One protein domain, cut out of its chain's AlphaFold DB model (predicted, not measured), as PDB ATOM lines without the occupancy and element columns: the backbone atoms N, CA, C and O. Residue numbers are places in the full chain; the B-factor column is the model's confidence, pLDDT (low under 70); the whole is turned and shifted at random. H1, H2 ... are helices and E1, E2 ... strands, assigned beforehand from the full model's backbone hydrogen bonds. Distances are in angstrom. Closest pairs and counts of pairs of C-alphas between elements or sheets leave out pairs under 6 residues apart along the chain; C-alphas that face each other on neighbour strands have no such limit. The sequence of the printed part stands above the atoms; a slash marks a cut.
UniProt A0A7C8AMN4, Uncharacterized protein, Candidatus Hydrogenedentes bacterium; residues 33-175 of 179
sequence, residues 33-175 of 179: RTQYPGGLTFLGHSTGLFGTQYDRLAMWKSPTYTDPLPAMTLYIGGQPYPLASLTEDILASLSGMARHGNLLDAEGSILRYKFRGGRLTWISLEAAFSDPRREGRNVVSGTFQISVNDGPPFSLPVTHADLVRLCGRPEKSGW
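This is residues 33 to 175 of the 179 residues of an uncharacterized protein of Candidatus Hydrogenedentes bacterium (UniProt A0A7C8AMN4). A long, twisted wall of seven strands has a small three-stranded sheet over part of one face, the strands of the two sheets crossed, so that they form a partial sandwich. H1 packs on that same face at the E6 and E7 end, H3 sits beyond the small sheet toward the E1 and E10 end, and the other face bears no named element. The printed part has 143 residues, with three named helices and ten named strands in the order E1 E2 E3 E4 E5 H1 E6 E7 E8 H2 E9 H3 E10. Both sheets are antiparallel, E6 E7 E8 E3 E2 E1 E10 and E5 E4 E9, and the class is mixed, helices and strands. The whole is compact, with a radius of gyration of the C-alphas of 14.5 A and spans of 39 by 37 by 27 A.

The large sheet runs from edge strand E6, residues 100 to 104, through E7, 109 to 116, E8, 119 to 127, E3, 53 to 60, E2, 41 to 47, and E1, 33 to 35, to edge strand E10, 172 to 174. E6 E7 E8 and E1 E2 E3 are meanders, each strand the antiparallel neighbour of the one before. Within hydrogen-bond range are N 103 and O 111 of E6 and E7, 2.8 A, N 112 and O 124 of E7 and E8, 2.8 A, N 59 and O 123 of E3 and E8, 2.8 A, N 46 and O 54 of E2 and E3, 2.7 A, N 42 and O 34 of E2 and E1, 2.8 A, and N 35 and O 172 of E1 and E10, 2.8 A. In the small sheet, E4, residues 72 to 76, is the inner strand between E5, 79 to 82, and E9, 144 to 148; N 81 and O 74 are 2.7 A apart, N 75 and O 145 2.8 A. The closest C-alphas of E7 and E9 are those of Ser 109 and Phe 144, 6.7 A apart. H1, residues 88 to 95, is on the large sheet at a height of 8.8 A, over E7 and only just over E6, with 3 C-alphas on E6. H2, residues 132 to 135, only grazes the large sheet; H3, residues 160 to 167, only grazes both sheets. In H3 every O i to N i+4 pair is within hydrogen-bond range, in H1 3 of 4; H2 is too short for such a pair.

E1 begins at C-alpha 33, (-22.234, 38.201, -23.723), and E10 ends at C-alpha 174, (-25.477, 40.821, -20.638). E8 measures 24.9 A from first to last C-alpha, E7 23.7 A, E3 22.0 A and E2 17.5 A.

The C-alphas of Phe 50 and Thr 66 are the two farthest apart, 41.3 A. The printed part has no cut, and the links E3 to E4 and E9 to H3 are long. The mean pLDDT of the printed part is 76.5; 37 residues are under 70, among them 43 to 55 and 128 to 139.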
ATOM      1  N   ARG A  33     -21.402  39.335 -23.321       73.69
ATOM      2  CA  ARG A  33     -22.234  38.201 -23.723       73.69
ATOM      3  C   ARG A  33     -23.475  38.735 -24.413       73.69
ATOM      4  O   ARG A  33     -24.175  39.601 -23.890       73.69
ATOM      5  N   THR A  34     -23.763  38.252 -25.608       77.75
ATOM      6  CA  THR A  34     -24.946  38.674 -26.357       77.75
ATOM      7  C   THR A  34     -25.624  37.456 -26.951       77.75
ATOM      8  O   THR A  34     -24.977  36.648 -27.607       77.75
ATOM      9  N   GLN A  35     -26.912  37.299 -26.672       83.00
ATOM     10  CA  GLN A  35     -27.740  36.233 -27.216       83.00
ATOM     11  C   GLN A  35     -28.526  36.771 -28.401       83.00
ATOM     12  O   GLN A  35     -29.188  37.805 -28.301       83.00
ATOM     13  N   TYR A  36     -28.416  36.061 -29.510       80.06
ATOM     14  CA  TYR A  36     -29.127  36.308 -30.749       80.06
ATOM     15  C   TYR A  36     -30.258  35.287 -30.907       80.06
ATOM     16  O   TYR A  36     -30.208  34.224 -30.271       80.06
ATOM     17  N   PRO A  37     -31.238  35.582 -31.778       78.69
ATOM     18  CA  PRO A  37     -32.243  34.615 -32.188       78.69
ATOM     19  C   PRO A  37     -31.628  33.267 -32.558       78.69
ATOM     20  O   PRO A  37     -30.497  33.192 -33.031       78.69
ATOM     21  N   GLY A  38     -32.364  32.184 -32.314       73.38
ATOM     22  CA  GLY A  38     -31.832  30.838 -32.546       73.38
ATOM     23  C   GLY A  38     -30.729  30.444 -31.552       73.38
ATOM     24  O   GLY A  38     -29.865  29.634 -31.867       73.38
ATOM     25  N   GLY A  39     -30.723  31.001 -30.336       76.25
ATOM     26  CA  GLY A  39     -29.871  30.530 -29.235       76.25
ATOM     27  C   GLY A  39     -28.360  30.699 -29.447       76.25
ATOM     28  O   GLY A  39     -27.573  30.169 -28.653       76.25
ATOM     29  N   LEU A  40     -27.946  31.434 -30.484       81.75
ATOM     30  CA  LEU A  40     -26.552  31.771 -30.732       81.75
ATOM     31  C   LEU A  40     -26.091  32.771 -29.670       81.75
ATOM     32  O   LEU A  40     -26.658  33.848 -29.502       81.75
ATOM     33  N   THR A  41     -25.037  32.422 -28.944       82.12
ATOM     34  CA  THR A  41     -24.411  33.295 -27.958       82.12
ATOM     35  C   THR A  41     -23.062  33.771 -28.483       82.12
ATOM     36  O   THR A  41     -22.118  32.998 -28.630       82.12
ATOM     37  N   PHE A  42     -22.956  35.075 -28.700       76.25
ATOM     38  CA  PHE A  42     -21.683  35.758 -28.845       76.25
ATOM     39  C   PHE A  42     -21.053  35.926 -27.465       76.25
ATOM     40  O   PHE A  42     -21.675  36.485 -26.556       76.25
ATOM     41  N   LEU A  43     -19.836  35.414 -27.303       69.69
ATOM     42  CA  LEU A  43     -19.101  35.438 -26.037       69.69
ATOM     43  C   LEU A  43     -18.036  36.545 -26.000       69.69
ATOM     44  O   LEU A  43     -17.273  36.618 -25.041       69.69
ATOM     45  N   GLY A  44     -18.009  37.436 -26.994       62.84
ATOM     46  CA  GLY A  44     -17.035  38.518 -27.052       62.84
ATOM     47  C   GLY A  44     -15.684  38.067 -27.592       62.84
ATOM     48  O   GLY A  44     -15.536  36.978 -28.153       62.84
ATOM     49  N   HIS A  45     -14.699  38.942 -27.401       62.12
ATOM     50  CA  HIS A  45     -13.333  38.689 -27.818       62.12
ATOM     51  C   HIS A  45     -12.614  37.774 -26.812       62.12
ATOM     52  O   HIS A  45     -12.552  38.069 -25.619       62.12
ATOM     53  N   SER A  46     -12.042  36.677 -27.290       55.38
ATOM     54  CA  SER A  46     -11.050  35.862 -26.598       55.38
ATOM     55  C   SER A  46      -9.646  36.355 -26.940       55.38
ATOM     56  O   SER A  46      -9.452  36.990 -27.970       55.38
ATOM     57  N   THR A  47      -8.670  36.105 -26.068       54.28
ATOM     58  CA  THR A  47      -7.285  36.558 -26.265       54.28
ATOM     59  C   THR A  47      -6.379  35.355 -26.499       54.28
ATOM     60  O   THR A  47      -6.339  34.440 -25.680       54.28
ATOM     61  N   GLY A  48      -5.664  35.352 -27.622       51.38
ATOM     62  CA  GLY A  48      -4.693  34.319 -27.972       51.38
ATOM     63  C   GLY A  48      -3.370  34.457 -27.210       51.38
ATOM     64  O   GLY A  48      -3.125  35.443 -26.517       51.38
ATOM     65  N   LEU A  49      -2.473  33.484 -27.404       43.78
ATOM     66  CA  LEU A  49      -1.151  33.386 -26.756       43.78
ATOM     67  C   LEU A  49      -0.225  34.603 -26.972       43.78
ATOM     68  O   LEU A  49       0.738  34.769 -26.227       43.78
ATOM     69  N   PHE A  50      -0.534  35.464 -27.946       51.16
ATOM     70  CA  PHE A  50       0.217  36.683 -28.274       51.16
ATOM     71  C   PHE A  50      -0.582  37.979 -28.058       51.16
ATOM     72  O   PHE A  50      -0.208  39.027 -28.573       51.16
ATOM     73  N   GLY A  51      -1.694  37.926 -27.321       48.94
ATOM     74  CA  GLY A  51      -2.527  39.106 -27.065       48.94
ATOM     75  C   GLY A  51      -3.530  39.433 -28.178       48.94
ATOM     76  O   GLY A  51      -4.269  40.407 -28.055       48.94
ATOM     77  N   THR A  52      -3.597  38.630 -29.244       50.41
ATOM     78  CA  THR A  52      -4.562  38.811 -30.339       50.41
ATOM     79  C   THR A  52      -5.985  38.590 -29.831       50.41
ATOM     80  O   THR A  52      -6.287  37.513 -29.320       50.41
ATOM     81  N   GLN A  53      -6.851  39.593 -29.973       56.69
ATOM     82  CA  GLN A  53      -8.269  39.516 -29.614       56.69
ATOM     83  C   GLN A  53      -9.097  38.973 -30.789       56.69
ATOM     84  O   GLN A  53      -8.907  39.423 -31.914       56.69
ATOM     85  N   TYR A  54     -10.002  38.019 -30.553       61.09
ATOM     86  CA  TYR A  54     -10.810  37.396 -31.612       61.09
ATOM     87  C   TYR A  54     -12.177  36.917 -31.130       61.09
ATOM     88  O   TYR A  54     -12.350  36.562 -29.972       61.09
ATOM     89  N   ASP A  55     -13.155  36.864 -32.024       66.19
ATOM     90  CA  ASP A  55     -14.546  36.581 -31.671       66.19
ATOM     91  C   ASP A  55     -14.823  35.092 -31.424       66.19
ATOM     92  O   ASP A  55     -14.491  34.239 -32.247       66.19
ATOM     93  N   ARG A  56     -15.458  34.771 -30.285       71.94
ATOM     94  CA  ARG A  56     -15.963  33.423 -29.974       71.94
ATOM     95  C   ARG A  56     -17.482  33.377 -30.096       71.94
ATOM     96  O   ARG A  56     -18.201  34.132 -29.432       71.94
ATOM     97  N   LEU A  57     -17.964  32.394 -30.850       81.25
ATOM     98  CA  LEU A  57     -19.376  32.034 -30.915       81.25
ATOM     99  C   LEU A  57     -19.615  30.700 -30.224       81.25
ATOM    100  O   LEU A  57     -18.829  29.762 -30.358       81.25
ATOM    101  N   ALA A  58     -20.716  30.601 -29.490       80.81
ATOM    102  CA  ALA A  58     -21.152  29.346 -28.907       80.81
ATOM    103  C   ALA A  58     -22.672  29.232 -28.891       80.81
ATOM    104  O   ALA A  58     -23.389  30.211 -28.710       80.81
ATOM    105  N   MET A  59     -23.159  28.004 -28.977       83.00
ATOM    106  CA  MET A  59     -24.481  27.640 -28.498       83.00
ATOM    107  C   MET A  59     -24.312  26.703 -27.308       83.00
ATOM    108  O   MET A  59     -23.514  25.763 -27.327       83.00
ATOM    109  N   TRP A  60     -25.056  26.997 -26.246       70.25
ATOM    110  CA  TRP A  60     -25.111  26.180 -25.044       70.25
ATOM    111  C   TRP A  60     -26.563  25.876 -24.710       70.25
ATOM    112  O   TRP A  60     -27.400  26.782 -24.676       70.25
ATOM    113  N   LYS A  61     -26.849  24.611 -24.406       65.75
ATOM    114  CA  LYS A  61     -28.129  24.171 -23.855       65.75
ATOM    115  C   LYS A  61     -27.889  23.423 -22.552       65.75
ATOM    116  O   LYS A  61     -26.987  22.588 -22.450       65.75
ATOM    117  N   SER A  62     -28.712  23.739 -21.553       55.62
ATOM    118  CA  SER A  62     -28.683  23.043 -20.269       55.62
ATOM    119  C   SER A  62     -28.922  21.544 -20.479       55.62
ATOM    120  O   SER A  62     -29.806  21.174 -21.255       55.62
ATOM    121  N   PRO A  63     -28.209  20.669 -19.752       54.53
ATOM    122  CA  PRO A  63     -28.449  19.228 -19.776       54.53
ATOM    123  C   PRO A  63     -29.795  18.814 -19.145       54.53
ATOM    124  O   PRO A  63     -30.032  17.624 -18.998       54.53
ATOM    125  N   THR A  64     -30.660  19.754 -18.742       58.03
ATOM    126  CA  THR A  64     -31.976  19.495 -18.122       58.03
ATOM    127  C   THR A  64     -33.138  19.342 -19.124       58.03
ATOM    128  O   THR A  64     -34.267  19.163 -18.696       58.03
ATOM    129  N   TYR A  65     -32.860  19.371 -20.436       62.53
ATOM    130  CA  TYR A  65     -33.674  18.817 -21.542       62.53
ATOM    131  C   TYR A  65     -35.215  18.936 -21.492       62.53
ATOM    132  O   TYR A  65     -35.904  17.975 -21.159       62.53
ATOM    133  N   THR A  66     -35.761  20.010 -22.068       65.38
ATOM    134  CA  THR A  66     -37.127  20.010 -22.649       65.38
ATOM    135  C   THR A  66     -37.177  20.708 -24.001       65.38
ATOM    136  O   THR A  66     -37.912  20.290 -24.891       65.38
ATOM    137  N   ASP A  67     -36.345  21.728 -24.190       67.81
ATOM    138  CA  ASP A  67     -36.448  22.577 -25.370       67.81
ATOM    139  C   ASP A  67     -35.698  21.990 -26.572       67.81
ATOM    140  O   ASP A  67     -34.602  21.435 -26.407       67.81
ATOM    141  N   PRO A  68     -36.226  22.160 -27.796       73.75
ATOM    142  CA  PRO A  68     -35.503  21.796 -29.003       73.75
ATOM    143  C   PRO A  68     -34.175  22.562 -29.113       73.75
ATOM    144  O   PRO A  68     -33.997  23.665 -28.567       73.75
ATOM    145  N   LEU A  69     -33.223  21.958 -29.832       81.75
ATOM    146  CA  LEU A  69     -32.051  22.691 -30.298       81.75
ATOM    147  C   LEU A  69     -32.521  23.817 -31.224       81.75
ATOM    148  O   LEU A  69     -33.514  23.649 -31.933       81.75
ATOM    149  N   PRO A  70     -31.843  24.968 -31.204       80.44
ATOM    150  CA  PRO A  70     -32.207  26.049 -32.100       80.44
ATOM    151  C   PRO A  70     -32.059  25.651 -33.570       80.44
ATOM    152  O   PRO A  70     -31.222  24.811 -33.914       80.44
ATOM    153  N   ALA A  71     -32.839  26.312 -34.426       85.31
ATOM    154  CA  ALA A  71     -32.732  26.213 -35.874       85.31
ATOM    155  C   ALA A  71     -31.409  26.843 -36.338       85.31
ATOM    156  O   ALA A  71     -31.321  28.034 -36.626       85.31
ATOM    157  N   MET A  72     -30.352  26.039 -36.343       88.44
ATOM    158  CA  MET A  72     -29.035  26.405 -36.843       88.44
ATOM    159  C   MET A  72     -28.475  25.264 -37.680       88.44
ATOM    160  O   MET A  72     -28.708  24.087 -37.381       88.44
ATOM    161  N   THR A  73     -27.682  25.625 -38.681       91.12
ATOM    162  CA  THR A  73     -27.001  24.676 -39.559       91.12
ATOM    163  C   THR A  73     -25.513  24.963 -39.530       91.12
ATOM    164  O   THR A  73     -25.078  26.095 -39.738       91.12
ATOM    165  N   LEU A  74     -24.733  23.927 -39.242       90.69
ATOM    166  CA  LEU A  74     -23.286  23.940 -39.373       90.69
ATOM    167  C   LEU A  74     -22.931  23.467 -40.780       90.69
ATOM    168  O   LEU A  74     -23.403  22.421 -41.207       90.69
ATOM    169  N   TYR A  75     -22.070  24.191 -41.473       91.31
ATOM    170  CA  TYR A  75     -21.520  23.766 -42.750       91.31
ATOM    171  C   TYR A  75     -20.080  23.327 -42.546       91.31
ATOM    172  O   TYR A  75     -19.294  24.042 -41.922       91.31
ATOM    173  N   ILE A  76     -19.743  22.152 -43.068       88.19
ATOM    174  CA  ILE A  76     -18.390  21.597 -43.028       88.19
ATOM    175  C   ILE A  76     -17.979  21.304 -44.464       88.19
ATOM    176  O   ILE A  76     -18.547  20.418 -45.100       88.19
ATOM    177  N   GLY A  77     -17.048  22.093 -45.007       85.56
ATOM    178  CA  GLY A  77     -16.654  21.965 -46.415       85.56
ATOM    179  C   GLY A  77     -17.832  22.133 -47.381       85.56
ATOM    180  O   GLY A  77     -17.926  21.427 -48.380       85.56
ATOM    181  N   GLY A  78     -18.768  23.026 -47.043       86.81
ATOM    182  CA  GLY A  78     -19.984  23.292 -47.818       86.81
ATOM    183  C   GLY A  78     -21.134  22.298 -47.603       86.81
ATOM    184  O   GLY A  78     -22.246  22.578 -48.041       86.81
ATOM    185  N   GLN A  79     -20.918  21.180 -46.903       90.44
ATOM    186  CA  GLN A  79     -21.990  20.231 -46.585       90.44
ATOM    187  C   GLN A  79     -22.809  20.710 -45.378       90.44
ATOM    188  O   GLN A  79     -22.207  20.993 -44.338       90.44
ATOM    189  N   PRO A  80     -24.149  20.811 -45.483       92.56
ATOM    190  CA  PRO A  80     -25.001  21.289 -44.402       92.56
ATOM    191  C   PRO A  80     -25.308  20.195 -43.372       92.56
ATOM    192  O   PRO A  80     -25.755  19.101 -43.707       92.56
ATOM    193  N   TYR A  81     -25.172  20.543 -42.096       91.50
ATOM    194  CA  TYR A  81     -25.520  19.718 -40.945       91.50
ATOM    195  C   TYR A  81     -26.411  20.511 -39.980       91.50
ATOM    196  O   TYR A  81     -25.906  21.270 -39.141       91.50
ATOM    197  N   PRO A  82     -27.745  20.362 -40.063       91.62
ATOM    198  CA  PRO A  82     -28.654  20.927 -39.070       91.62
ATOM    199  C   PRO A  82     -28.280  20.441 -37.667       91.62
ATOM    200  O   PRO A  82     -28.096  19.239 -37.462       91.62
ATOM    201  N   LEU A  83     -28.206  21.331 -36.674       88.62
ATOM    202  CA  LEU A  83     -27.755  20.943 -35.328       88.62
ATOM    203  C   LEU A  83     -28.643  19.870 -34.689       88.62
ATOM    204  O   LEU A  83     -28.144  19.017 -33.962       88.62
ATOM    205  N   ALA A  84     -29.944  19.884 -34.988       85.56
ATOM    206  CA  ALA A  84     -30.892  18.862 -34.545       85.56
ATOM    207  C   ALA A  84     -30.597  17.458 -35.108       85.56
ATOM    208  O   ALA A  84     -31.029  16.472 -34.519       85.56
ATOM    209  N   SER A  85     -29.866  17.373 -36.221       87.19
ATOM    210  CA  SER A  85     -29.495  16.120 -36.889       87.19
ATOM    211  C   SER A  85     -28.075  15.643 -36.568       87.19
ATOM    212  O   SER A  85     -27.716  14.523 -36.921       87.19
ATOM    213  N   LEU A  86     -27.259  16.469 -35.900       88.00
ATOM    214  CA  LEU A  86     -25.898  16.092 -35.530       88.00
ATOM    215  C   LEU A  86     -25.913  15.005 -34.454       88.00
ATOM    216  O   LEU A  86     -26.442  15.197 -33.357       88.00
ATOM    217  N   THR A  87     -25.263  13.885 -34.759       88.06
ATOM    218  CA  THR A  87     -25.066  12.760 -33.843       88.06
ATOM    219  C   THR A  87     -23.609  12.659 -33.399       88.06
ATOM    220  O   THR A  87     -22.715  13.264 -34.003       88.06
ATOM    221  N   GLU A  88     -23.370  11.875 -32.342       88.25
ATOM    222  CA  GLU A  88     -22.013  11.524 -31.908       88.25
ATOM    223  C   GLU A  88     -21.221  10.897 -33.065       88.25
ATOM    224  O   GLU A  88     -20.085  11.294 -33.290       88.25
ATOM    225  N   ASP A  89     -21.835  10.010 -33.854       87.06
ATOM    226  CA  ASP A  89     -21.169   9.298 -34.952       87.06
ATOM    227  C   ASP A  89     -20.766  10.214 -36.111       87.06
ATOM    228  O   ASP A  89     -19.655  10.096 -36.636       87.06
ATOM    229  N   ILE A  90     -21.625  11.171 -36.487       87.38
ATOM    230  CA  ILE A  90     -21.305  12.145 -37.542       87.38
ATOM    231  C   ILE A  90     -20.058  12.933 -37.144       87.38
ATOM    232  O   ILE A  90     -19.099  13.006 -37.912       87.38
ATOM    233  N   LEU A  91     -20.024  13.482 -35.928       82.88
ATOM    234  CA  LEU A  91     -18.876  14.269 -35.484       82.88
ATOM    235  C   LEU A  91     -17.666  13.394 -35.127       82.88
ATOM    236  O   LEU A  91     -16.538  13.832 -35.353       82.88
ATOM    237  N   ALA A  92     -17.859  12.154 -34.667       82.19
ATOM    238  CA  ALA A  92     -16.789  11.173 -34.471       82.19
ATOM    239  C   ALA A  92     -16.068  10.863 -35.782       82.19
ATOM    240  O   ALA A  92     -14.842  10.809 -35.796       82.19
ATOM    241  N   SER A  93     -16.814  10.706 -36.880       82.12
ATOM    242  CA  SER A  93     -16.238  10.403 -38.194       82.12
ATOM    243  C   SER A  93     -15.286  11.497 -38.688       82.12
ATOM    244  O   SER A  93     -14.310  11.207 -39.373       82.12
ATOM    245  N   LEU A  94     -15.520  12.745 -38.273       78.56
ATOM    246  CA  LEU A  94     -14.696  13.899 -38.635       78.56
ATOM    247  C   LEU A  94     -13.534  14.116 -37.649       78.56
ATOM    248  O   LEU A  94     -12.432  14.502 -38.030       78.56
ATOM    249  N   SER A  95     -13.769  13.877 -36.360       72.19
ATOM    250  CA  SER A  95     -12.869  14.274 -35.259       72.19
ATOM    251  C   SER A  95     -12.063  13.146 -34.630       72.19
ATOM    252  O   SER A  95     -11.155  13.415 -33.848       72.19
ATOM    253  N   GLY A  96     -12.432  11.894 -34.904       67.50
ATOM    254  CA  GLY A  96     -11.956  10.723 -34.174       67.50
ATOM    255  C   GLY A  96     -12.509  10.593 -32.747       67.50
ATOM    256  O   GLY A  96     -12.136   9.654 -32.048       67.50
ATOM    257  N   MET A  97     -13.387  11.495 -32.285       74.25
ATOM    258  CA  MET A  97     -13.924  11.505 -30.918       74.25
ATOM    259  C   MET A  97     -15.452  11.664 -30.887       74.25
ATOM    260  O   MET A  97     -16.006  12.652 -31.356       74.25
ATOM    261  N   ALA A  98     -16.159  10.729 -30.252       70.56
ATOM    262  CA  ALA A  98     -17.628  10.709 -30.268       70.56
ATOM    263  C   ALA A  98     -18.302  11.746 -29.352       70.56
ATOM    264  O   ALA A  98     -19.262  12.408 -29.737       70.56
ATOM    265  N   ARG A  99     -17.794  11.938 -28.130       80.19
ATOM    266  CA  ARG A  99     -18.530  12.684 -27.086       80.19
ATOM    267  C   ARG A  99     -18.146  14.144 -26.956       80.19
ATOM    268  O   ARG A  99     -18.941  14.962 -26.508       80.19
ATOM    269  N   HIS A 100     -16.903  14.466 -27.245       84.12
ATOM    270  CA  HIS A 100     -16.409  15.827 -27.238       84.12
ATOM    271  C   HIS A 100     -15.177  15.868 -28.105       84.12
ATOM    272  O   HIS A 100     -14.447  14.885 -28.210       84.12
ATOM    273  N   GLY A 101     -14.951  17.017 -28.700       79.50
ATOM    274  CA  GLY A 101     -13.847  17.147 -29.601       79.50
ATOM    275  C   GLY A 101     -13.864  18.480 -30.284       79.50
ATOM    276  O   GLY A 101     -14.485  19.447 -29.845       79.50
ATOM    277  N   ASN A 102     -13.041  18.504 -31.306       82.50
ATOM    278  CA  ASN A 102     -12.163  19.610 -31.522       82.50
ATOM    279  C   ASN A 102     -11.679  19.427 -32.967       82.50
ATOM    280  O   ASN A 102     -10.780  18.635 -33.224       82.50
ATOM    281  N   LEU A 103     -12.323  20.101 -33.914       82.25
ATOM    282  CA  LEU A 103     -11.996  20.055 -35.339       82.25
ATOM    283  C   LEU A 103     -11.334  21.362 -35.745       82.25
ATOM    284  O   LEU A 103     -11.711  22.413 -35.221       82.25
ATOM    285  N   LEU A 104     -10.361  21.292 -36.650       81.81
ATOM    286  CA  LEU A 104      -9.824  22.466 -37.336       81.81
ATOM    287  C   LEU A 104     -10.230  22.418 -38.796       81.81
ATOM    288  O   LEU A 104     -10.211  21.346 -39.398       81.81
ATOM    289  N   ASP A 105     -10.566  23.570 -39.351       81.81
ATOM    290  CA  ASP A 105     -10.710  23.727 -40.790       81.81
ATOM    291  C   ASP A 105      -9.400  24.234 -41.420       81.81
ATOM    292  O   ASP A 105      -8.410  24.505 -40.727       81.81
ATOM    293  N   ALA A 106      -9.378  24.336 -42.750       73.81
ATOM    294  CA  ALA A 106      -8.200  24.778 -43.494       73.81
ATOM    295  C   ALA A 106      -7.897  26.282 -43.345       73.81
ATOM    296  O   ALA A 106      -6.760  26.697 -43.560       73.81
ATOM    297  N   GLU A 107      -8.893  27.090 -42.977       75.31
ATOM    298  CA  GLU A 107      -8.762  28.538 -42.765       75.31
ATOM    299  C   GLU A 107      -8.356  28.884 -41.327       75.31
ATOM    300  O   GLU A 107      -8.156  30.051 -40.991       75.31
ATOM    301  N   GLY A 108      -8.181  27.866 -40.483       74.62
ATOM    302  CA  GLY A 108      -7.840  28.047 -39.088       74.62
ATOM    303  C   GLY A 108      -9.043  28.497 -38.278       74.62
ATOM    304  O   GLY A 108      -8.910  29.391 -37.463       74.62
ATOM    305  N   SER A 109     -10.213  27.893 -38.452       80.88
ATOM    306  CA  SER A 109     -11.301  27.924 -37.474       80.88
ATOM    307  C   SER A 109     -11.316  26.630 -36.671       80.88
ATOM    308  O   SER A 109     -11.092  25.536 -37.182       80.88
ATOM    309  N   ILE A 110     -11.616  26.750 -35.386       82.44
ATOM    310  CA  ILE A 110     -11.801  25.655 -34.447       82.44
ATOM    311  C   ILE A 110     -13.296  25.462 -34.211       82.44
ATOM    312  O   ILE A 110     -13.950  26.320 -33.618       82.44
ATOM    313  N   LEU A 111     -13.812  24.288 -34.571       86.62
ATOM    314  CA  LEU A 111     -15.110  23.818 -34.101       86.62
ATOM    315  C   LEU A 111     -14.912  22.937 -32.867       86.62
ATOM    316  O   LEU A 111     -14.174  21.952 -32.893       86.62
ATOM    317  N   ARG A 112     -15.590  23.272 -31.774       86.75
ATOM    318  CA  ARG A 112     -15.621  22.475 -30.547       86.75
ATOM    319  C   ARG A 112     -17.041  22.007 -30.282       86.75
ATOM    320  O   ARG A 112     -17.984  22.760 -30.505       86.75
ATOM    321  N   TYR A 113     -17.207  20.796 -29.770       87.38
ATOM    322  CA  TYR A 113     -18.533  20.248 -29.484       87.38
ATOM    323  C   TYR A 113     -18.533  19.336 -28.261       87.38
ATOM    324  O   TYR A 113     -17.491  18.850 -27.811       87.38
ATOM    325  N   LYS A 114     -19.728  19.111 -27.710       88.62
ATOM    326  CA  LYS A 114     -19.956  18.209 -26.583       88.62
ATOM    327  C   LYS A 114     -21.342  17.579 -26.632       88.62
ATOM    328  O   LYS A 114     -22.356  18.282 -26.655       88.62
ATOM    329  N   PHE A 115     -21.375  16.263 -26.503       87.19
ATOM    330  CA  PHE A 115     -22.570  15.458 -26.315       87.19
ATOM    331  C   PHE A 115     -22.701  15.001 -24.860       87.19
ATOM    332  O   PHE A 115     -21.711  14.786 -24.151       87.19
ATOM    333  N   ARG A 116     -23.945  14.856 -24.401       85.88
ATOM    334  CA  ARG A 116     -24.298  14.164 -23.156       85.88
ATOM    335  C   ARG A 116     -25.540  13.321 -23.409       85.88
ATOM    336  O   ARG A 116     -26.526  13.836 -23.923       85.88
ATOM    337  N   GLY A 117     -25.481  12.035 -23.066       82.88
ATOM    338  CA  GLY A 117     -26.595  11.108 -23.297       82.88
ATOM    339  C   GLY A 117     -27.041  11.039 -24.764       82.88
ATOM    340  O   GLY A 117     -28.239  11.059 -25.020       82.88
ATOM    341  N   GLY A 118     -26.103  11.047 -25.722       80.56
ATOM    342  CA  GLY A 118     -26.407  10.962 -27.157       80.56
ATOM    343  C   GLY A 118     -26.907  12.256 -27.804       80.56
ATOM    344  O   GLY A 118     -27.245  12.259 -28.983       80.56
ATOM    345  N   ARG A 119     -26.977  13.370 -27.065       82.38
ATOM    346  CA  ARG A 119     -27.528  14.643 -27.554       82.38
ATOM    347  C   ARG A 119     -26.495  15.762 -27.481       82.38
ATOM    348  O   ARG A 119     -25.788  15.893 -26.479       82.38
ATOM    349  N   LEU A 120     -26.434  16.594 -28.521       86.19
ATOM    350  CA  LEU A 120     -25.559  17.765 -28.565       86.19
ATOM    351  C   LEU A 120     -25.985  18.765 -27.476       86.19
ATOM    352  O   LEU A 120     -27.135  19.191 -27.425       86.19
ATOM    353  N   THR A 121     -25.060  19.120 -26.585       85.25
ATOM    354  CA  THR A 121     -25.296  20.062 -25.466       85.25
ATOM    355  C   THR A 121     -24.560  21.379 -25.630       85.25
ATOM    356  O   THR A 121     -24.935  22.392 -25.040       85.25
ATOM    357  N   TRP A 122     -23.486  21.363 -26.411       85.75
ATOM    358  CA  TRP A 122     -22.655  22.529 -26.615       85.75
ATOM    359  C   TRP A 122     -21.919  22.422 -27.940       85.75
ATOM    360  O   TRP A 122     -21.418  21.352 -28.293       85.75
ATOM    361  N   ILE A 123     -21.845  23.546 -28.638       87.19
ATOM    362  CA  ILE A 123     -21.037  23.726 -29.835       87.19
ATOM    363  C   ILE A 123     -20.456  25.137 -29.817       87.19
ATOM    364  O   ILE A 123     -21.112  26.083 -29.379       87.19
ATOM    365  N   SER A 124     -19.220  25.291 -30.265       86.12
ATOM    366  CA  SER A 124     -18.551  26.584 -30.350       86.12
ATOM    367  C   SER A 124     -17.686  26.646 -31.590       86.12
ATOM    368  O   SER A 124     -17.037  25.662 -31.939       86.12
ATOM    369  N   LEU A 125     -17.693  27.808 -32.232       84.94
ATOM    370  CA  LEU A 125     -16.806  28.145 -33.330       84.94
ATOM    371  C   LEU A 125     -15.887  29.278 -32.867       84.94
ATOM    372  O   LEU A 125     -16.335  30.253 -32.254       84.94
ATOM    373  N   GLU A 126     -14.597  29.113 -33.123       80.50
ATOM    374  CA  GLU A 126     -13.522  30.022 -32.728       80.50
ATOM    375  C   GLU A 126     -12.573  30.221 -33.910       80.50
ATOM    376  O   GLU A 126     -12.344  29.281 -34.662       80.50
ATOM    377  N   ALA A 127     -11.967  31.397 -34.054       73.31
ATOM    378  CA  ALA A 127     -10.808  31.543 -34.931       73.31
ATOM    379  C   ALA A 127      -9.564  30.937 -34.242       73.31
ATOM    380  O   ALA A 127      -9.226  31.286 -33.108       73.31
ATOM    381  N   ALA A 128      -8.909  29.997 -34.907       66.56
ATOM    382  CA  ALA A 128      -7.669  29.340 -34.522       66.56
ATOM    383  C   ALA A 128      -6.463  30.170 -34.980       66.56
ATOM    384  O   ALA A 128      -6.151  30.262 -36.161       66.56
ATOM    385  N   PHE A 129      -5.737  30.737 -34.019       55.97
ATOM    386  CA  PHE A 129      -4.445  31.390 -34.273       55.97
ATOM    387  C   PHE A 129      -3.281  30.679 -33.558       55.97
ATOM    388  O   PHE A 129      -2.176  31.214 -33.463       55.97
ATOM    389  N   SER A 130      -3.525  29.487 -33.010       53.53
ATOM    390  CA  SER A 130      -2.526  28.615 -32.385       53.53
ATOM    391  C   SER A 130      -1.969  27.612 -33.400       53.53
ATOM    392  O   SER A 130      -2.641  27.247 -34.360       53.53
ATOM    393  N   ASP A 131      -0.729  27.153 -33.177       51.97
ATOM    394  CA  ASP A 131      -0.122  26.067 -33.955       51.97
ATOM    395  C   ASP A 131      -1.062  24.838 -33.952       51.97
ATOM    396  O   ASP A 131      -1.285  24.267 -32.874       51.97
ATOM    397  N   PRO A 132      -1.588  24.406 -35.120       50.62
ATOM    398  CA  PRO A 132      -2.506  23.271 -35.228       50.62
ATOM    399  C   PRO A 132      -1.969  22.000 -34.549       50.62
ATOM    400  O   PRO A 132      -2.739  21.165 -34.071       50.62
ATOM    401  N   ARG A 133      -0.638  21.871 -34.442       49.53
ATOM    402  CA  ARG A 133       0.059  20.728 -33.834       49.53
ATOM    403  C   ARG A 133      -0.086  20.655 -32.314       49.53
ATOM    404  O   ARG A 133       0.036  19.568 -31.758       49.53
ATOM    405  N   ARG A 134      -0.349  21.773 -31.622       50.44
ATOM    406  CA  ARG A 134      -0.529  21.805 -30.155       50.44
ATOM    407  C   ARG A 134      -1.942  21.479 -29.707       50.44
ATOM    408  O   ARG A 134      -2.134  21.119 -28.550       50.44
ATOM    409  N   GLU A 135      -2.921  21.606 -30.595       56.22
ATOM    410  CA  GLU A 135      -4.306  21.314 -30.239       56.22
ATOM    411  C   GLU A 135      -4.661  19.828 -30.384       56.22
ATOM    412  O   GLU A 135      -5.660  19.409 -29.803       56.22
ATOM    413  N   GLY A 136      -3.822  19.033 -31.069       51.31
ATOM    414  CA  GLY A 136      -3.937  17.571 -31.157       51.31
ATOM    415  C   GLY A 136      -5.112  17.086 -32.010       51.31
ATOM    416  O   GLY A 136      -5.814  16.166 -31.601       51.31
ATOM    417  N   ARG A 137      -5.390  17.738 -33.149       62.94
ATOM    418  CA  ARG A 137      -6.699  17.651 -33.820       62.94
ATOM    419  C   ARG A 137      -6.651  17.222 -35.276       62.94
ATOM    420  O   ARG A 137      -5.744  17.592 -36.018       62.94
ATOM    421  N   ASN A 138      -7.715  16.528 -35.672       68.56
ATOM    422  CA  ASN A 138      -8.034  16.233 -37.059       68.56
ATOM    423  C   ASN A 138      -8.353  17.528 -37.810       68.56
ATOM    424  O   ASN A 138      -9.247  18.288 -37.421       68.56
ATOM    425  N   VAL A 139      -7.605  17.757 -38.887       69.25
ATOM    426  CA  VAL A 139      -7.872  18.829 -39.845       69.25
ATOM    427  C   VAL A 139      -8.897  18.306 -40.840       69.25
ATOM    428  O   VAL A 139      -8.669  17.293 -41.501       69.25
ATOM    429  N   VAL A 140     -10.027  18.990 -40.934       76.06
ATOM    430  CA  VAL A 140     -11.072  18.696 -41.908       76.06
ATOM    431  C   VAL A 140     -10.820  19.543 -43.150       76.06
ATOM    432  O   VAL A 140     -10.576  20.744 -43.057       76.06
ATOM    433  N   SER A 141     -10.882  18.923 -44.329       68.56
ATOM    434  CA  SER A 141     -10.816  19.646 -45.598       68.56
ATOM    435  C   SER A 141     -12.063  20.513 -45.780       68.56
ATOM    436  O   SER A 141     -13.179  19.992 -45.758       68.56
ATOM    437  N   GLY A 142     -11.876  21.813 -45.999       75.19
ATOM    438  CA  GLY A 142     -12.962  22.779 -46.169       75.19
ATOM    439  C   GLY A 142     -12.948  23.854 -45.088       75.19
ATOM    440  O   GLY A 142     -11.959  23.986 -44.372       75.19
ATOM    441  N   THR A 143     -14.033  24.621 -45.005       83.62
ATOM    442  CA  THR A 143     -14.228  25.715 -44.045       83.62
ATOM    443  C   THR A 143     -15.444  25.440 -43.169       83.62
ATOM    444  O   THR A 143     -16.385  24.754 -43.594       83.62
ATOM    445  N   PHE A 144     -15.426  25.949 -41.939       88.56
ATOM    446  CA  PHE A 144     -16.583  25.937 -41.053       88.56
ATOM    447  C   PHE A 144     -17.404  27.208 -41.233       88.56
ATOM    448  O   PHE A 144     -16.899  28.326 -41.118       88.56
ATOM    449  N   GLN A 145     -18.704  27.037 -41.456       91.06
ATOM    450  CA  GLN A 145     -19.656  28.146 -41.493       91.06
ATOM    451  C   GLN A 145     -20.887  27.808 -40.661       91.06
ATOM    452  O   GLN A 145     -21.213  26.639 -40.453       91.06
ATOM    453  N   ILE A 146     -21.591  28.826 -40.182       89.69
ATOM    454  CA  ILE A 146     -22.832  28.673 -39.421       89.69
ATOM    455  C   ILE A 146     -23.918  29.511 -40.082       89.69
ATOM    456  O   ILE A 146     -23.671  30.656 -40.453       89.69
ATOM    457  N   SER A 147     -25.126  28.964 -40.187       90.44
ATOM    458  CA  SER A 147     -26.343  29.745 -40.398       90.44
ATOM    459  C   SER A 147     -27.284  29.643 -39.201       90.44
ATOM    460  O   SER A 147     -27.300  28.646 -38.473       90.44
ATOM    461  N   VAL A 148     -28.082  30.692 -39.006       87.69
ATOM    462  CA  VAL A 148     -29.045  30.824 -37.908       87.69
ATOM    463  C   VAL A 148     -30.413  31.155 -38.493       87.69
ATOM    464  O   VAL A 148     -30.502  32.067 -39.310       87.69
ATOM    465  N   ASN A 149     -31.459  30.437 -38.075       84.44
ATOM    466  CA  ASN A 149     -32.849  30.600 -38.527       84.44
ATOM    467  C   ASN A 149     -32.974  30.701 -40.059       84.44
ATOM    468  O   ASN A 149     -33.583  31.638 -40.570       84.44
ATOM    469  N   ASP A 150     -32.328  29.780 -40.780       81.50
ATOM    470  CA  ASP A 150     -32.294  29.734 -42.253       81.50
ATOM    471  C   ASP A 150     -31.681  30.975 -42.940       81.50
ATOM    472  O   ASP A 150     -31.813  31.165 -44.149       81.50
ATOM    473  N   GLY A 151     -30.959  31.810 -42.186       85.38
ATOM    474  CA  GLY A 151     -30.188  32.931 -42.715       85.38
ATOM    475  C   GLY A 151     -28.963  32.506 -43.541       85.38
ATOM    476  O   GLY A 151     -28.623  31.322 -43.621       85.38
ATOM    477  N   PRO A 152     -28.251  33.468 -44.153       90.00
ATOM    478  CA  PRO A 152     -27.040  33.175 -44.914       90.00
ATOM    479  C   PRO A 152     -25.926  32.602 -44.010       90.00
ATOM    480  O   PRO A 152     -25.755  33.078 -42.883       90.00
ATOM    481  N   PRO A 153     -25.152  31.607 -44.487       91.06
ATOM    482  CA  PRO A 153     -24.021  31.066 -43.742       91.06
ATOM    483  C   PRO A 153     -22.877  32.081 -43.647       91.06
ATOM    484  O   PRO A 153     -22.623  32.843 -44.581       91.06
ATOM    485  N   PHE A 154     -22.159  32.070 -42.526       88.75
ATOM    486  CA  PHE A 154     -20.992  32.920 -42.295       88.75
ATOM    487  C   PHE A 154     -19.883  32.170 -41.542       88.75
ATOM    488  O   PHE A 154     -20.163  31.270 -40.748       88.75
ATOM    489  N   SER A 155     -18.628  32.543 -41.796       85.25
ATOM    490  CA  SER A 155     -17.438  32.065 -41.082       85.25
ATOM    491  C   SER A 155     -16.944  33.105 -40.071       85.25
ATOM    492  O   SER A 155     -17.429  34.237 -40.022       85.25
ATOM    493  N   LEU A 156     -15.990  32.705 -39.229       80.50
ATOM    494  CA  LEU A 156     -15.235  33.634 -38.394       80.50
ATOM    495  C   LEU A 156     -13.993  34.146 -39.143       80.50
ATOM    496  O   LEU A 156     -13.470  33.426 -39.990       80.50
ATOM    497  N   PRO A 157     -13.481  35.346 -38.809       76.25
ATOM    498  CA  PRO A 157     -14.005  36.287 -37.814       76.25
ATOM    499  C   PRO A 157     -15.262  37.029 -38.301       76.25
ATOM    500  O   PRO A 157     -15.391  37.345 -39.478       76.25
ATOM    501  N   VAL A 158     -16.179  37.346 -37.379       77.25
ATOM    502  CA  VAL A 158     -17.422  38.080 -37.675       77.25
ATOM    503  C   VAL A 158     -17.633  39.182 -36.646       77.25
ATOM    504  O   VAL A 158     -17.545  38.942 -35.442       77.25
ATOM    505  N   THR A 159     -17.932  40.397 -37.104       74.50
ATOM    506  CA  THR A 159     -18.137  41.524 -36.191       74.50
ATOM    507  C   THR A 159     -19.506  41.463 -35.514       74.50
ATOM    508  O   THR A 159     -20.446  40.825 -35.990       74.50
ATOM    509  N   HIS A 160     -19.679  42.213 -34.423       73.00
ATOM    510  CA  HIS A 160     -21.000  42.386 -33.814       73.00
ATOM    511  C   HIS A 160     -22.028  42.978 -34.793       73.00
ATOM    512  O   HIS A 160     -23.190  42.574 -34.771       73.00
ATOM    513  N   ALA A 161     -21.615  43.926 -35.641       78.25
ATOM    514  CA  ALA A 161     -22.492  44.539 -36.637       78.25
ATOM    515  C   ALA A 161     -22.932  43.518 -37.696       78.25
ATOM    516  O   ALA A 161     -24.112  43.468 -38.046       78.25
ATOM    517  N   ASP A 162     -22.014  42.653 -38.132       82.81
ATOM    518  CA  ASP A 162     -22.334  41.542 -39.023       82.81
ATOM    519  C   ASP A 162     -23.299  40.562 -38.368       82.81
ATOM    520  O   ASP A 162     -24.296  40.206 -38.984       82.81
ATOM    521  N   LEU A 163     -23.093  40.194 -37.101       80.31
ATOM    522  CA  LEU A 163     -24.035  39.333 -36.378       80.31
ATOM    523  C   LEU A 163     -25.433  39.954 -36.281       80.31
ATOM    524  O   LEU A 163     -26.422  39.248 -36.439       80.31
ATOM    525  N   VAL A 164     -25.541  41.269 -36.067       82.56
ATOM    526  CA  VAL A 164     -26.846  41.953 -36.075       82.56
ATOM    527  C   VAL A 164     -27.492  41.902 -37.462       82.56
ATOM    528  O   VAL A 164     -28.701  41.704 -37.568       82.56
ATOM    529  N   ARG A 165     -26.699  42.056 -38.527       84.75
ATOM    530  CA  ARG A 165     -27.171  41.974 -39.915       84.75
ATOM    531  C   ARG A 165     -27.598  40.555 -40.306       84.75
ATOM    532  O   ARG A 165     -28.569  40.407 -41.037       84.75
ATOM    533  N   LEU A 166     -26.873  39.539 -39.841       84.81
ATOM    534  CA  LEU A 166     -27.043  38.135 -40.226       84.81
ATOM    535  C   LEU A 166     -28.093  37.411 -39.375       84.81
ATOM    536  O   LEU A 166     -28.864  36.618 -39.902       84.81
ATOM    537  N   CYS A 167     -28.129  37.681 -38.070       82.88
ATOM    538  CA  CYS A 167     -28.982  36.975 -37.108       82.88
ATOM    539  C   CYS A 167     -30.141  37.835 -36.579       82.88
ATOM    540  O   CYS A 167     -31.007  37.326 -35.870       82.88
ATOM    541  N   GLY A 168     -30.162  39.133 -36.889       84.19
ATOM    542  CA  GLY A 168     -31.105  40.091 -36.318       84.19
ATOM    543  C   GLY A 168     -30.618  40.702 -35.001       84.19
ATOM    544  O   GLY A 168     -29.494  40.489 -34.543       84.19
ATOM    545  N   ARG A 169     -31.473  41.522 -34.382       84.44
ATOM    546  CA  ARG A 169     -31.122  42.196 -33.124       84.44
ATOM    547  C   ARG A 169     -30.993  41.183 -31.979       84.44
ATOM    548  O   ARG A 169     -31.758  40.222 -31.941       84.44
ATOM    549  N   PRO A 170     -30.082  41.413 -31.021       82.12
ATOM    550  CA  PRO A 170     -29.970  40.569 -29.842       82.12
ATOM    551  C   PRO A 170     -31.267  40.494 -29.040       82.12
ATOM    552  O   PRO A 170     -31.888  41.522 -28.775       82.12
ATOM    553  N   GLU A 171     -31.613  39.296 -28.580       83.38
ATOM    554  CA  GLU A 171     -32.726  39.063 -27.650       83.38
ATOM    555  C   GLU A 171     -32.344  39.470 -26.224       83.38
ATOM    556  O   GLU A 171     -33.162  39.974 -25.456       83.38
ATOM    557  N   LYS A 172     -31.071  39.268 -25.863       76.69
ATOM    558  CA  LYS A 172     -30.530  39.627 -24.553       76.69
ATOM    559  C   LYS A 172     -29.075  40.054 -24.670       76.69
ATOM    560  O   LYS A 172     -28.238  39.342 -25.221       76.69
ATOM    561  N   SER A 173     -28.750  41.194 -24.077       69.19
ATOM    562  CA  SER A 173     -27.372  41.626 -23.854       69.19
ATOM    563  C   SER A 173     -27.061  41.568 -22.364       69.19
ATOM    564  O   SER A 173     -27.767  42.182 -21.568       69.19
ATOM    565  N   GLY A 174     -26.014  40.837 -21.994       57.66
ATOM    566  CA  GLY A 174     -25.477  40.821 -20.638       57.66
ATOM    567  C   GLY A 174     -24.081  41.437 -20.603       57.66
ATOM    568  O   GLY A 174     -23.243  41.146 -21.461       57.66
ATOM    569  N   TRP A 175     -23.828  42.255 -19.584       46.50
ATOM    570  CA  TRP A 175     -22.481  42.513 -19.092       46.50
ATOM    571  C   TRP A 175     -22.259  41.570 -17.921       46.50
ATOM    572  O   TRP A 175     -22.884  41.743 -16.883       46.50
TER     573      TRP A 175